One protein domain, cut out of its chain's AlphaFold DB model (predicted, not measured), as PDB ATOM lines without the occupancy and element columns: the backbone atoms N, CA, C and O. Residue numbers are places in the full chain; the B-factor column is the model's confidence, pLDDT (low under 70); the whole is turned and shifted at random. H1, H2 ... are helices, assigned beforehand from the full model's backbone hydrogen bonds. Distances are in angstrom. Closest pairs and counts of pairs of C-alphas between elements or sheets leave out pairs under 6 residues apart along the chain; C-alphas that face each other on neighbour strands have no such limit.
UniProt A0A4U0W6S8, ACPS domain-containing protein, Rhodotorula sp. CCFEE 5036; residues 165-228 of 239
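AT A GLANCE: This is residues 165 to 228 of the 239 residues of the protein "ACPS domain-containing protein" of Rhodotorula sp. CCFEE 5036 (UniProt A0A4U0W6S8). One long helix, H3, makes the longest axis; the short H1 packs along part of it, and the short H2 sits near H3's first end. A loop, residues 173 to 186, joins H1 to H2, and residues 218 to 228 fold back after H3. The 64 printed residues hold three named helices, H1, H2, H3 in chain order, and no named strand: all helix. The whole is compact, radius of gyration of the C-alphas 12.0 A, but elongated, spanning 37 by 21 by 18 A.

HOW THE PARTS SIT: H1, residues 165 to 172, touches H3, residues 196 to 217, and H3 touches H1 with residues 200 to 207 alone; the closest C-alphas of the two, those of Ile 168 and Ile 203, are 6.5 A apart. They run the same way at a shallow tilt of 29 degrees. H1 touches H2, residues 187 to 191; the closest C-alphas, Ala 172 and Leu 187, are 6.7 A apart. H2 and H3 are close but not clearly touching; their closest C-alphas, Leu 190 and Arg 199, are 6.0 A apart. In H1, H2 and H3 every O i to N i+4 pair is within hydrogen-bond range.

IN THESE COORDINATES: H1 begins at C-alpha 165 (166.303, 214.204, 119.563) and is 10.2 A long; H2 is 6.3 A. H3, 32.0 A, ends at C-alpha 217 (165.251, 206.557, 90.391).

THE WHOLE: The C-alphas farthest apart, Glu 194 and Gly 218, are 36.8 A apart. The printed part has no cut. The link H1 to H2 is long, H2 to H3 tight. Residues 177 to 185 are under pLDDT 70.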
ATOM      1  N   ASP A 165     166.540 215.619 119.265       89.56
ATOM      2  CA  ASP A 165     166.303 214.204 119.563       89.56
ATOM      3  C   ASP A 165     165.103 213.668 118.770       89.56
ATOM      4  O   ASP A 165     165.231 212.637 118.114       89.56
ATOM      5  N   GLU A 166     163.992 214.413 118.719       90.62
ATOM      6  CA  GLU A 166     162.821 214.075 117.894       90.62
ATOM      7  C   GLU A 166     163.150 214.063 116.390       90.62
ATOM      8  O   GLU A 166     162.661 213.200 115.658       90.62
ATOM      9  N   LEU A 167     164.021 214.972 115.921       88.94
ATOM     10  CA  LEU A 167     164.526 214.946 114.543       88.94
ATOM     11  C   LEU A 167     165.309 213.658 114.259       88.94
ATOM     12  O   LEU A 167     165.051 212.976 113.266       88.94
ATOM     13  N   ILE A 168     166.269 213.316 115.119       87.88
ATOM     14  CA  ILE A 168     167.112 212.131 114.934       87.88
ATOM     15  C   ILE A 168     166.267 210.858 115.020       87.88
ATOM     16  O   ILE A 168     166.472 209.960 114.209       87.88
ATOM     17  N   GLU A 169     165.309 210.779 115.943       87.62
ATOM     18  CA  GLU A 169     164.397 209.638 116.074       87.62
ATOM     19  C   GLU A 169     163.515 209.471 114.830       87.62
ATOM     20  O   GLU A 169     163.523 208.397 114.228       87.62
ATOM     21  N   GLY A 170     162.852 210.534 114.358       87.25
ATOM     22  CA  GLY A 170     162.002 210.478 113.162       87.25
ATOM     23  C   GLY A 170     162.756 210.124 111.872       87.25
ATOM     24  O   GLY A 170     162.223 209.422 111.010       87.25
ATOM     25  N   LEU A 171     164.015 210.554 111.733       84.69
ATOM     26  CA  LEU A 171     164.865 210.175 110.596       84.69
ATOM     27  C   LEU A 171     165.465 208.766 110.757       84.69
ATOM     28  O   LEU A 171     165.586 208.035 109.769       84.69
ATOM     29  N   ALA A 172     165.794 208.347 111.984       80.44
ATOM     30  CA  ALA A 172     166.240 206.988 112.289       80.44
ATOM     31  C   ALA A 172     165.131 205.956 112.034       80.44
ATOM     32  O   ALA A 172     165.425 204.883 111.515       80.44
ATOM     33  N   GLU A 173     163.858 206.298 112.250       83.69
ATOM     34  CA  GLU A 173     162.729 205.446 111.856       83.69
ATOM     35  C   GLU A 173     162.700 205.112 110.358       83.69
ATOM     36  O   GLU A 173     162.047 204.137 109.993       83.69
ATOM     37  N   GLN A 174     163.381 205.873 109.489       82.50
ATOM     38  CA  GLN A 174     163.512 205.604 108.047       82.50
ATOM     39  C   GLN A 174     164.857 204.951 107.670       82.50
ATOM     40  O   GLN A 174     165.159 204.740 106.486       82.50
ATOM     41  N   ALA A 175     165.693 204.615 108.654       77.25
ATOM     42  CA  ALA A 175     166.893 203.814 108.463       77.25
ATOM     43  C   ALA A 175     166.532 202.355 108.123       77.25
ATOM     44  O   ALA A 175     165.451 201.858 108.435       77.25
ATOM     45  N   SER A 176     167.446 201.649 107.450       74.00
ATOM     46  CA  SER A 176     167.321 200.193 107.327       74.00
ATOM     47  C   SER A 176     167.899 199.525 108.583       74.00
ATOM     48  O   SER A 176     168.879 200.039 109.129       74.00
ATOM     49  N   PRO A 177     167.417 198.341 109.010       68.31
ATOM     50  CA  PRO A 177     168.003 197.619 110.149       68.31
ATOM     51  C   PRO A 177     169.501 197.298 109.978       68.31
ATOM     52  O   PRO A 177     170.234 197.093 110.941       68.31
ATOM     53  N   LEU A 178     169.988 197.269 108.730       60.81
ATOM     54  CA  LEU A 178     171.409 197.113 108.408       60.81
ATOM     55  C   LEU A 178     172.177 198.451 108.384       60.81
ATOM     56  O   LEU A 178     173.405 198.443 108.470       60.81
ATOM     57  N   GLN A 179     171.496 199.594 108.279       68.38
ATOM     58  CA  GLN A 179     172.068 200.919 108.538       68.38
ATOM     59  C   GLN A 179     172.330 201.093 110.042       68.38
ATOM     60  O   GLN A 179     173.425 201.495 110.421       68.38
ATOM     61  N   GLU A 180     171.385 200.671 110.888       63.47
ATOM     62  CA  GLU A 180     171.508 200.623 112.358       63.47
ATOM     63  C   GLU A 180     172.572 199.628 112.862       63.47
ATOM     64  O   GLU A 180     172.953 199.631 114.033       63.47
ATOM     65  N   ALA A 181     173.114 198.772 111.994       59.81
ATOM     66  CA  ALA A 181     174.293 197.976 112.322       59.81
ATOM     67  C   ALA A 181     175.596 198.803 112.260       59.81
ATOM     68  O   ALA A 181     176.590 198.429 112.888       59.81
ATOM     69  N   PHE A 182     175.613 199.929 111.536       64.69
ATOM     70  CA  PHE A 182     176.806 200.737 111.286       64.69
ATOM     71  C   PHE A 182     177.035 201.770 112.400       64.69
ATOM     72  O   PHE A 182     176.291 202.740 112.513       64.69
ATOM     73  N   ALA A 183     178.082 201.570 113.211       62.28
ATOM     74  CA  ALA A 183     178.313 202.313 114.458       62.28
ATOM     75  C   ALA A 183     178.132 203.853 114.358       62.28
ATOM     76  O   ALA A 183     177.330 204.366 115.128       62.28
ATOM     77  N   PRO A 184     178.741 204.592 113.405       64.88
ATOM     78  CA  PRO A 184     178.547 206.046 113.266       64.88
ATOM     79  C   PRO A 184     177.118 206.559 113.010       64.88
ATOM     80  O   PRO A 184     176.911 207.768 113.078       64.88
ATOM     81  N   LEU A 185     176.172 205.680 112.659       65.94
ATOM     82  CA  LEU A 185     174.787 206.012 112.292       65.94
ATOM     83  C   LEU A 185     173.751 205.272 113.156       65.94
ATOM     84  O   LEU A 185     172.569 205.258 112.821       65.94
ATOM     85  N   LYS A 186     174.174 204.649 114.264       75.62
ATOM     86  CA  LYS A 186     173.240 204.109 115.262       75.62
ATOM     87  C   LYS A 186     172.608 205.243 116.049       75.62
ATOM     88  O   LYS A 186     173.315 206.178 116.410       75.62
ATOM     89  N   LEU A 187     171.333 205.101 116.405       75.69
ATOM     90  CA  LEU A 187     170.633 206.068 117.253       75.69
ATOM     91  C   LEU A 187     171.399 206.343 118.558       75.69
ATOM     92  O   LEU A 187     171.664 207.498 118.872       75.69
ATOM     93  N   ASP A 188     171.845 205.292 119.254       80.12
ATOM     94  CA  ASP A 188     172.630 205.416 120.491       80.12
ATOM     95  C   ASP A 188     173.946 206.176 120.258       80.12
ATOM     96  O   ASP A 188     174.232 207.156 120.937       80.12
ATOM     97  N   ALA A 189     174.704 205.809 119.221       81.44
ATOM     98  CA  ALA A 189     175.978 206.450 118.888       81.44
ATOM     99  C   ALA A 189     175.832 207.884 118.337       81.44
ATOM    100  O   ALA A 189     176.809 208.628 118.309       81.44
ATOM    101  N   LEU A 190     174.638 208.274 117.874       82.25
ATOM    102  CA  LEU A 190     174.285 209.660 117.551       82.25
ATOM    103  C   LEU A 190     173.853 210.444 118.800       82.25
ATOM    104  O   LEU A 190     174.006 211.662 118.827       82.25
ATOM    105  N   LYS A 191     173.331 209.778 119.834       83.19
ATOM    106  CA  LYS A 191     173.013 210.373 121.145       83.19
ATOM    107  C   LYS A 191     174.240 210.505 122.058       83.19
ATOM    108  O   LYS A 191     174.255 211.378 122.912       83.19
ATOM    109  N   GLU A 192     175.280 209.698 121.847       86.56
ATOM    110  CA  GLU A 192     176.577 209.789 122.546       86.56
ATOM    111  C   GLU A 192     177.477 210.952 122.071       86.56
ATOM    112  O   GLU A 192     178.520 211.209 122.670       86.56
ATOM    113  N   ILE A 193     177.117 211.653 120.991       87.44
ATOM    114  CA  ILE A 193     177.863 212.825 120.510       87.44
ATOM    115  C   ILE A 193     177.442 214.040 121.343       87.44
ATOM    116  O   ILE A 193     176.278 214.418 121.313       87.44
ATOM    117  N   GLU A 194     178.383 214.685 122.034       89.94
ATOM    118  CA  GLU A 194     178.102 215.886 122.845       89.94
ATOM    119  C   GLU A 194     177.804 217.148 122.006       89.94
ATOM    120  O   GLU A 194     177.194 218.091 122.501       89.94
ATOM    121  N   ASP A 195     178.247 217.180 120.745       91.19
ATOM    122  CA  ASP A 195     178.063 218.306 119.825       91.19
ATOM    123  C   ASP A 195     176.837 218.127 118.913       91.19
ATOM    124  O   ASP A 195     176.861 217.357 117.947       91.19
ATOM    125  N   ASP A 196     175.785 218.900 119.183       90.56
ATOM    126  CA  ASP A 196     174.548 218.937 118.396       90.56
ATOM    127  C   ASP A 196     174.756 219.299 116.915       90.56
ATOM    128  O   ASP A 196     174.012 218.808 116.059       90.56
ATOM    129  N   GLN A 197     175.790 220.075 116.574       87.75
ATOM    130  CA  GLN A 197     176.126 220.372 115.180       87.75
ATOM    131  C   GLN A 197     176.608 219.103 114.460       87.75
ATOM    132  O   GLN A 197     176.059 218.730 113.422       87.75
ATOM    133  N   ALA A 198     177.563 218.370 115.040       86.81
ATOM    134  CA  ALA A 198     178.028 217.093 114.499       86.81
ATOM    135  C   ALA A 198     176.926 216.013 114.438       86.81
ATOM    136  O   ALA A 198     176.976 215.130 113.575       86.81
ATOM    137  N   ARG A 199     175.921 216.064 115.325       88.00
ATOM    138  CA  ARG A 199     174.727 215.195 115.271       88.00
ATOM    139  C   ARG A 199     173.852 215.522 114.062       88.00
ATOM    140  O   ARG A 199     173.542 214.617 113.281       88.00
ATOM    141  N   LEU A 200     173.510 216.803 113.882       87.62
ATOM    142  CA  LEU A 200     172.765 217.316 112.727       87.62
ATOM    143  C   LEU A 200     173.453 216.942 111.411       87.62
ATOM    144  O   LEU A 200     172.823 216.367 110.526       87.62
ATOM    145  N   GLU A 201     174.757 217.198 111.298       84.88
ATOM    146  CA  GLU A 201     175.534 216.892 110.093       84.88
ATOM    147  C   GLU A 201     175.456 215.412 109.709       84.88
ATOM    148  O   GLU A 201     175.240 215.094 108.539       84.88
ATOM    149  N   ARG A 202     175.568 214.489 110.672       85.00
ATOM    150  CA  ARG A 202     175.515 213.043 110.394       85.00
ATOM    151  C   ARG A 202     174.135 212.573 109.948       85.00
ATOM    152  O   ARG A 202     174.051 211.804 108.988       85.00
ATOM    153  N   ILE A 203     173.067 212.998 110.627       85.38
ATOM    154  CA  ILE A 203     171.716 212.525 110.296       85.38
ATOM    155  C   ILE A 203     171.216 213.134 108.979       85.38
ATOM    156  O   ILE A 203     170.682 212.411 108.136       85.38
ATOM    157  N   LEU A 204     171.489 214.422 108.737       86.31
ATOM    158  CA  LEU A 204     171.148 215.095 107.481       86.31
ATOM    159  C   LEU A 204     172.008 214.586 106.311       86.31
ATOM    160  O   LEU A 204     171.497 214.444 105.200       86.31
ATOM    161  N   ALA A 205     173.273 214.213 106.539       85.06
ATOM    162  CA  ALA A 205     174.081 213.543 105.519       85.06
ATOM    163  C   ALA A 205     173.494 212.178 105.120       85.06
ATOM    164  O   ALA A 205     173.450 211.871 103.933       85.06
ATOM    165  N   LEU A 206     172.998 211.367 106.063       83.56
ATOM    166  CA  LEU A 206     172.317 210.107 105.728       83.56
ATOM    167  C   LEU A 206     170.998 210.348 104.975       83.56
ATOM    168  O   LEU A 206     170.689 209.611 104.034       83.56
ATOM    169  N   TRP A 207     170.231 211.364 105.377       87.75
ATOM    170  CA  TRP A 207     168.962 211.712 104.740       87.75
ATOM    171  C   TRP A 207     169.148 212.194 103.298       87.75
ATOM    172  O   TRP A 207     168.595 211.592 102.381       87.75
ATOM    173  N   THR A 208     170.003 213.196 103.076       88.31
ATOM    174  CA  THR A 208     170.328 213.696 101.727       88.31
ATOM    175  C   THR A 208     170.879 212.593 100.815       88.31
ATOM    176  O   THR A 208     170.581 212.556  99.621       88.31
ATOM    177  N   LEU A 209     171.611 211.616 101.365       86.94
ATOM    178  CA  LEU A 209     172.067 210.443 100.617       86.94
ATOM    179  C   LEU A 209     170.898 209.566 100.140       86.94
ATOM    180  O   LEU A 209     170.850 209.189  98.967       86.94
ATOM    181  N   LYS A 210     169.932 209.284 101.025       87.88
ATOM    182  CA  LYS A 210     168.696 208.550 100.704       87.88
ATOM    183  C   LYS A 210     167.851 209.294  99.671       87.88
ATOM    184  O   LYS A 210     167.522 208.709  98.640       87.88
ATOM    185  N   GLU A 211     167.573 210.574  99.894       90.31
ATOM    186  CA  GLU A 211     166.790 211.402  98.972       90.31
ATOM    187  C   GLU A 211     167.465 211.535  97.604       90.31
ATOM    188  O   GLU A 211     166.809 211.362  96.578       90.31
ATOM    189  N   SER A 212     168.789 211.726  97.542       90.88
ATOM    190  CA  SER A 212     169.499 211.779  96.255       90.88
ATOM    191  C   SER A 212     169.333 210.485  95.447       90.88
ATOM    192  O   SER A 212     169.144 210.552  94.232       90.88
ATOM    193  N   PHE A 213     169.296 209.314  96.094       90.31
ATOM    194  CA  PHE A 213     169.006 208.043  95.425       90.31
ATOM    195  C   PHE A 213     167.549 207.958  94.945       90.31
ATOM    196  O   PHE A 213     167.307 207.641  93.781       90.31
ATOM    197  N   VAL A 214     166.571 208.275  95.800       90.56
ATOM    198  CA  VAL A 214     165.138 208.237  95.443       90.56
ATOM    199  C   VAL A 214     164.825 209.203  94.298       90.56
ATOM    200  O   VAL A 214     164.066 208.885  93.377       90.56
ATOM    201  N   LYS A 215     165.477 210.367  94.289       90.31
ATOM    202  CA  LYS A 215     165.403 211.348  93.204       90.31
ATOM    203  C   LYS A 215     166.092 210.838  91.938       90.31
ATOM    204  O   LYS A 215     165.585 211.127  90.854       90.31
ATOM    205  N   ALA A 216     167.160 210.034  92.041       90.88
ATOM    206  CA  ALA A 216     167.837 209.380  90.912       90.88
ATOM    207  C   ALA A 216     167.003 208.268  90.247       90.88
ATOM    208  O   ALA A 216     167.040 208.140  89.019       90.88
ATOM    209  N   THR A 217     166.210 207.497  91.000       89.38
ATOM    210  CA  THR A 217     165.251 206.557  90.391       89.38
ATOM    211  C   THR A 217     164.041 207.311  89.836       89.38
ATOM    212  O   THR A 217     163.645 207.107  88.684       89.38
ATOM    213  N   GLY A 218     163.535 208.284  90.597       87.00
ATOM    214  CA  GLY A 218     162.297 209.004  90.315       87.00
ATOM    215  C   GLY A 218     161.062 208.349  90.938       87.00
ATOM    216  O   GLY A 218     159.953 208.654  90.513       87.00
ATOM    217  N   ASP A 219     161.231 207.459  91.922       85.81
ATOM    218  CA  ASP A 219     160.114 206.797  92.613       85.81
ATOM    219  C   ASP A 219     159.391 207.700  93.626       85.81
ATOM    220  O   ASP A 219     158.210 207.484  93.920       85.81
ATOM    221  N   GLY A 220     160.075 208.737  94.118       82.94
ATOM    222  CA  GLY A 220     159.538 209.688  95.092       82.94
ATOM    223  C   GLY A 220     159.048 208.998  96.370       82.94
ATOM    224  O   GLY A 220     159.591 207.979  96.789       82.94
ATOM    225  N   LEU A 221     157.957 209.512  96.944       81.50
ATOM    226  CA  LEU A 221     157.357 209.023  98.197       81.50
ATOM    227  C   LEU A 221     156.861 207.560  98.161       81.50
ATOM    228  O   LEU A 221     156.424 207.037  99.181       81.50
ATOM    229  N   HIS A 222     156.891 206.893  97.003       83.00
ATOM    230  CA  HIS A 222     156.564 205.466  96.891       83.00
ATOM    231  C   HIS A 222     157.764 204.546  97.141       83.00
ATOM    232  O   HIS A 222     157.592 203.327  97.167       83.00
ATOM    233  N   PHE A 223     158.968 205.102  97.268       85.81
ATOM    234  CA  PHE A 223     160.166 204.332  97.545       85.81
ATOM    235  C   PHE A 223     160.241 203.962  99.034       85.81
ATOM    236  O   PHE A 223     160.173 204.833  99.899       85.81
ATOM    237  N   ASP A 224     160.436 202.678  99.348       87.62
ATOM    238  CA  ASP A 224     160.676 202.245 100.727       87.62
ATOM    239  C   ASP A 224     162.102 202.611 101.166       87.62
ATOM    240  O   ASP A 224     163.061 201.878 100.900       87.62
ATOM    241  N   LEU A 225     162.244 203.735 101.872       84.81
ATOM    242  CA  LEU A 225     163.523 204.200 102.412       84.81
ATOM    243  C   LEU A 225     164.221 203.146 103.289       84.81
ATOM    244  O   LEU A 225     165.456 203.123 103.320       84.81
ATOM    245  N   LYS A 226     163.480 202.234 103.937       86.69
ATOM    246  CA  LYS A 226     164.028 201.149 104.774       86.69
ATOM    247  C   LYS A 226     164.693 200.042 103.963       86.69
ATOM    248  O   LYS A 226     165.459 199.263 104.527       86.69
ATOM    249  N   SER A 227     164.474 199.993 102.650       84.62
ATOM    250  CA  SER A 227     165.203 199.095 101.748       84.62
ATOM    251  C   SER A 227     166.609 199.606 101.389       84.62
ATOM    252  O   SER A 227     167.452 198.820 100.953       84.62
ATOM    253  N   LEU A 228     166.905 200.897 101.608       83.56
ATOM    254  CA  LEU A 228     168.214 201.484 101.303       83.56
ATOM    255  C   LEU A 228     169.218 201.324 102.446       83.56
ATOM    256  O   LEU A 228     168.969 201.697 103.598       83.56
TER     257      LEU A 228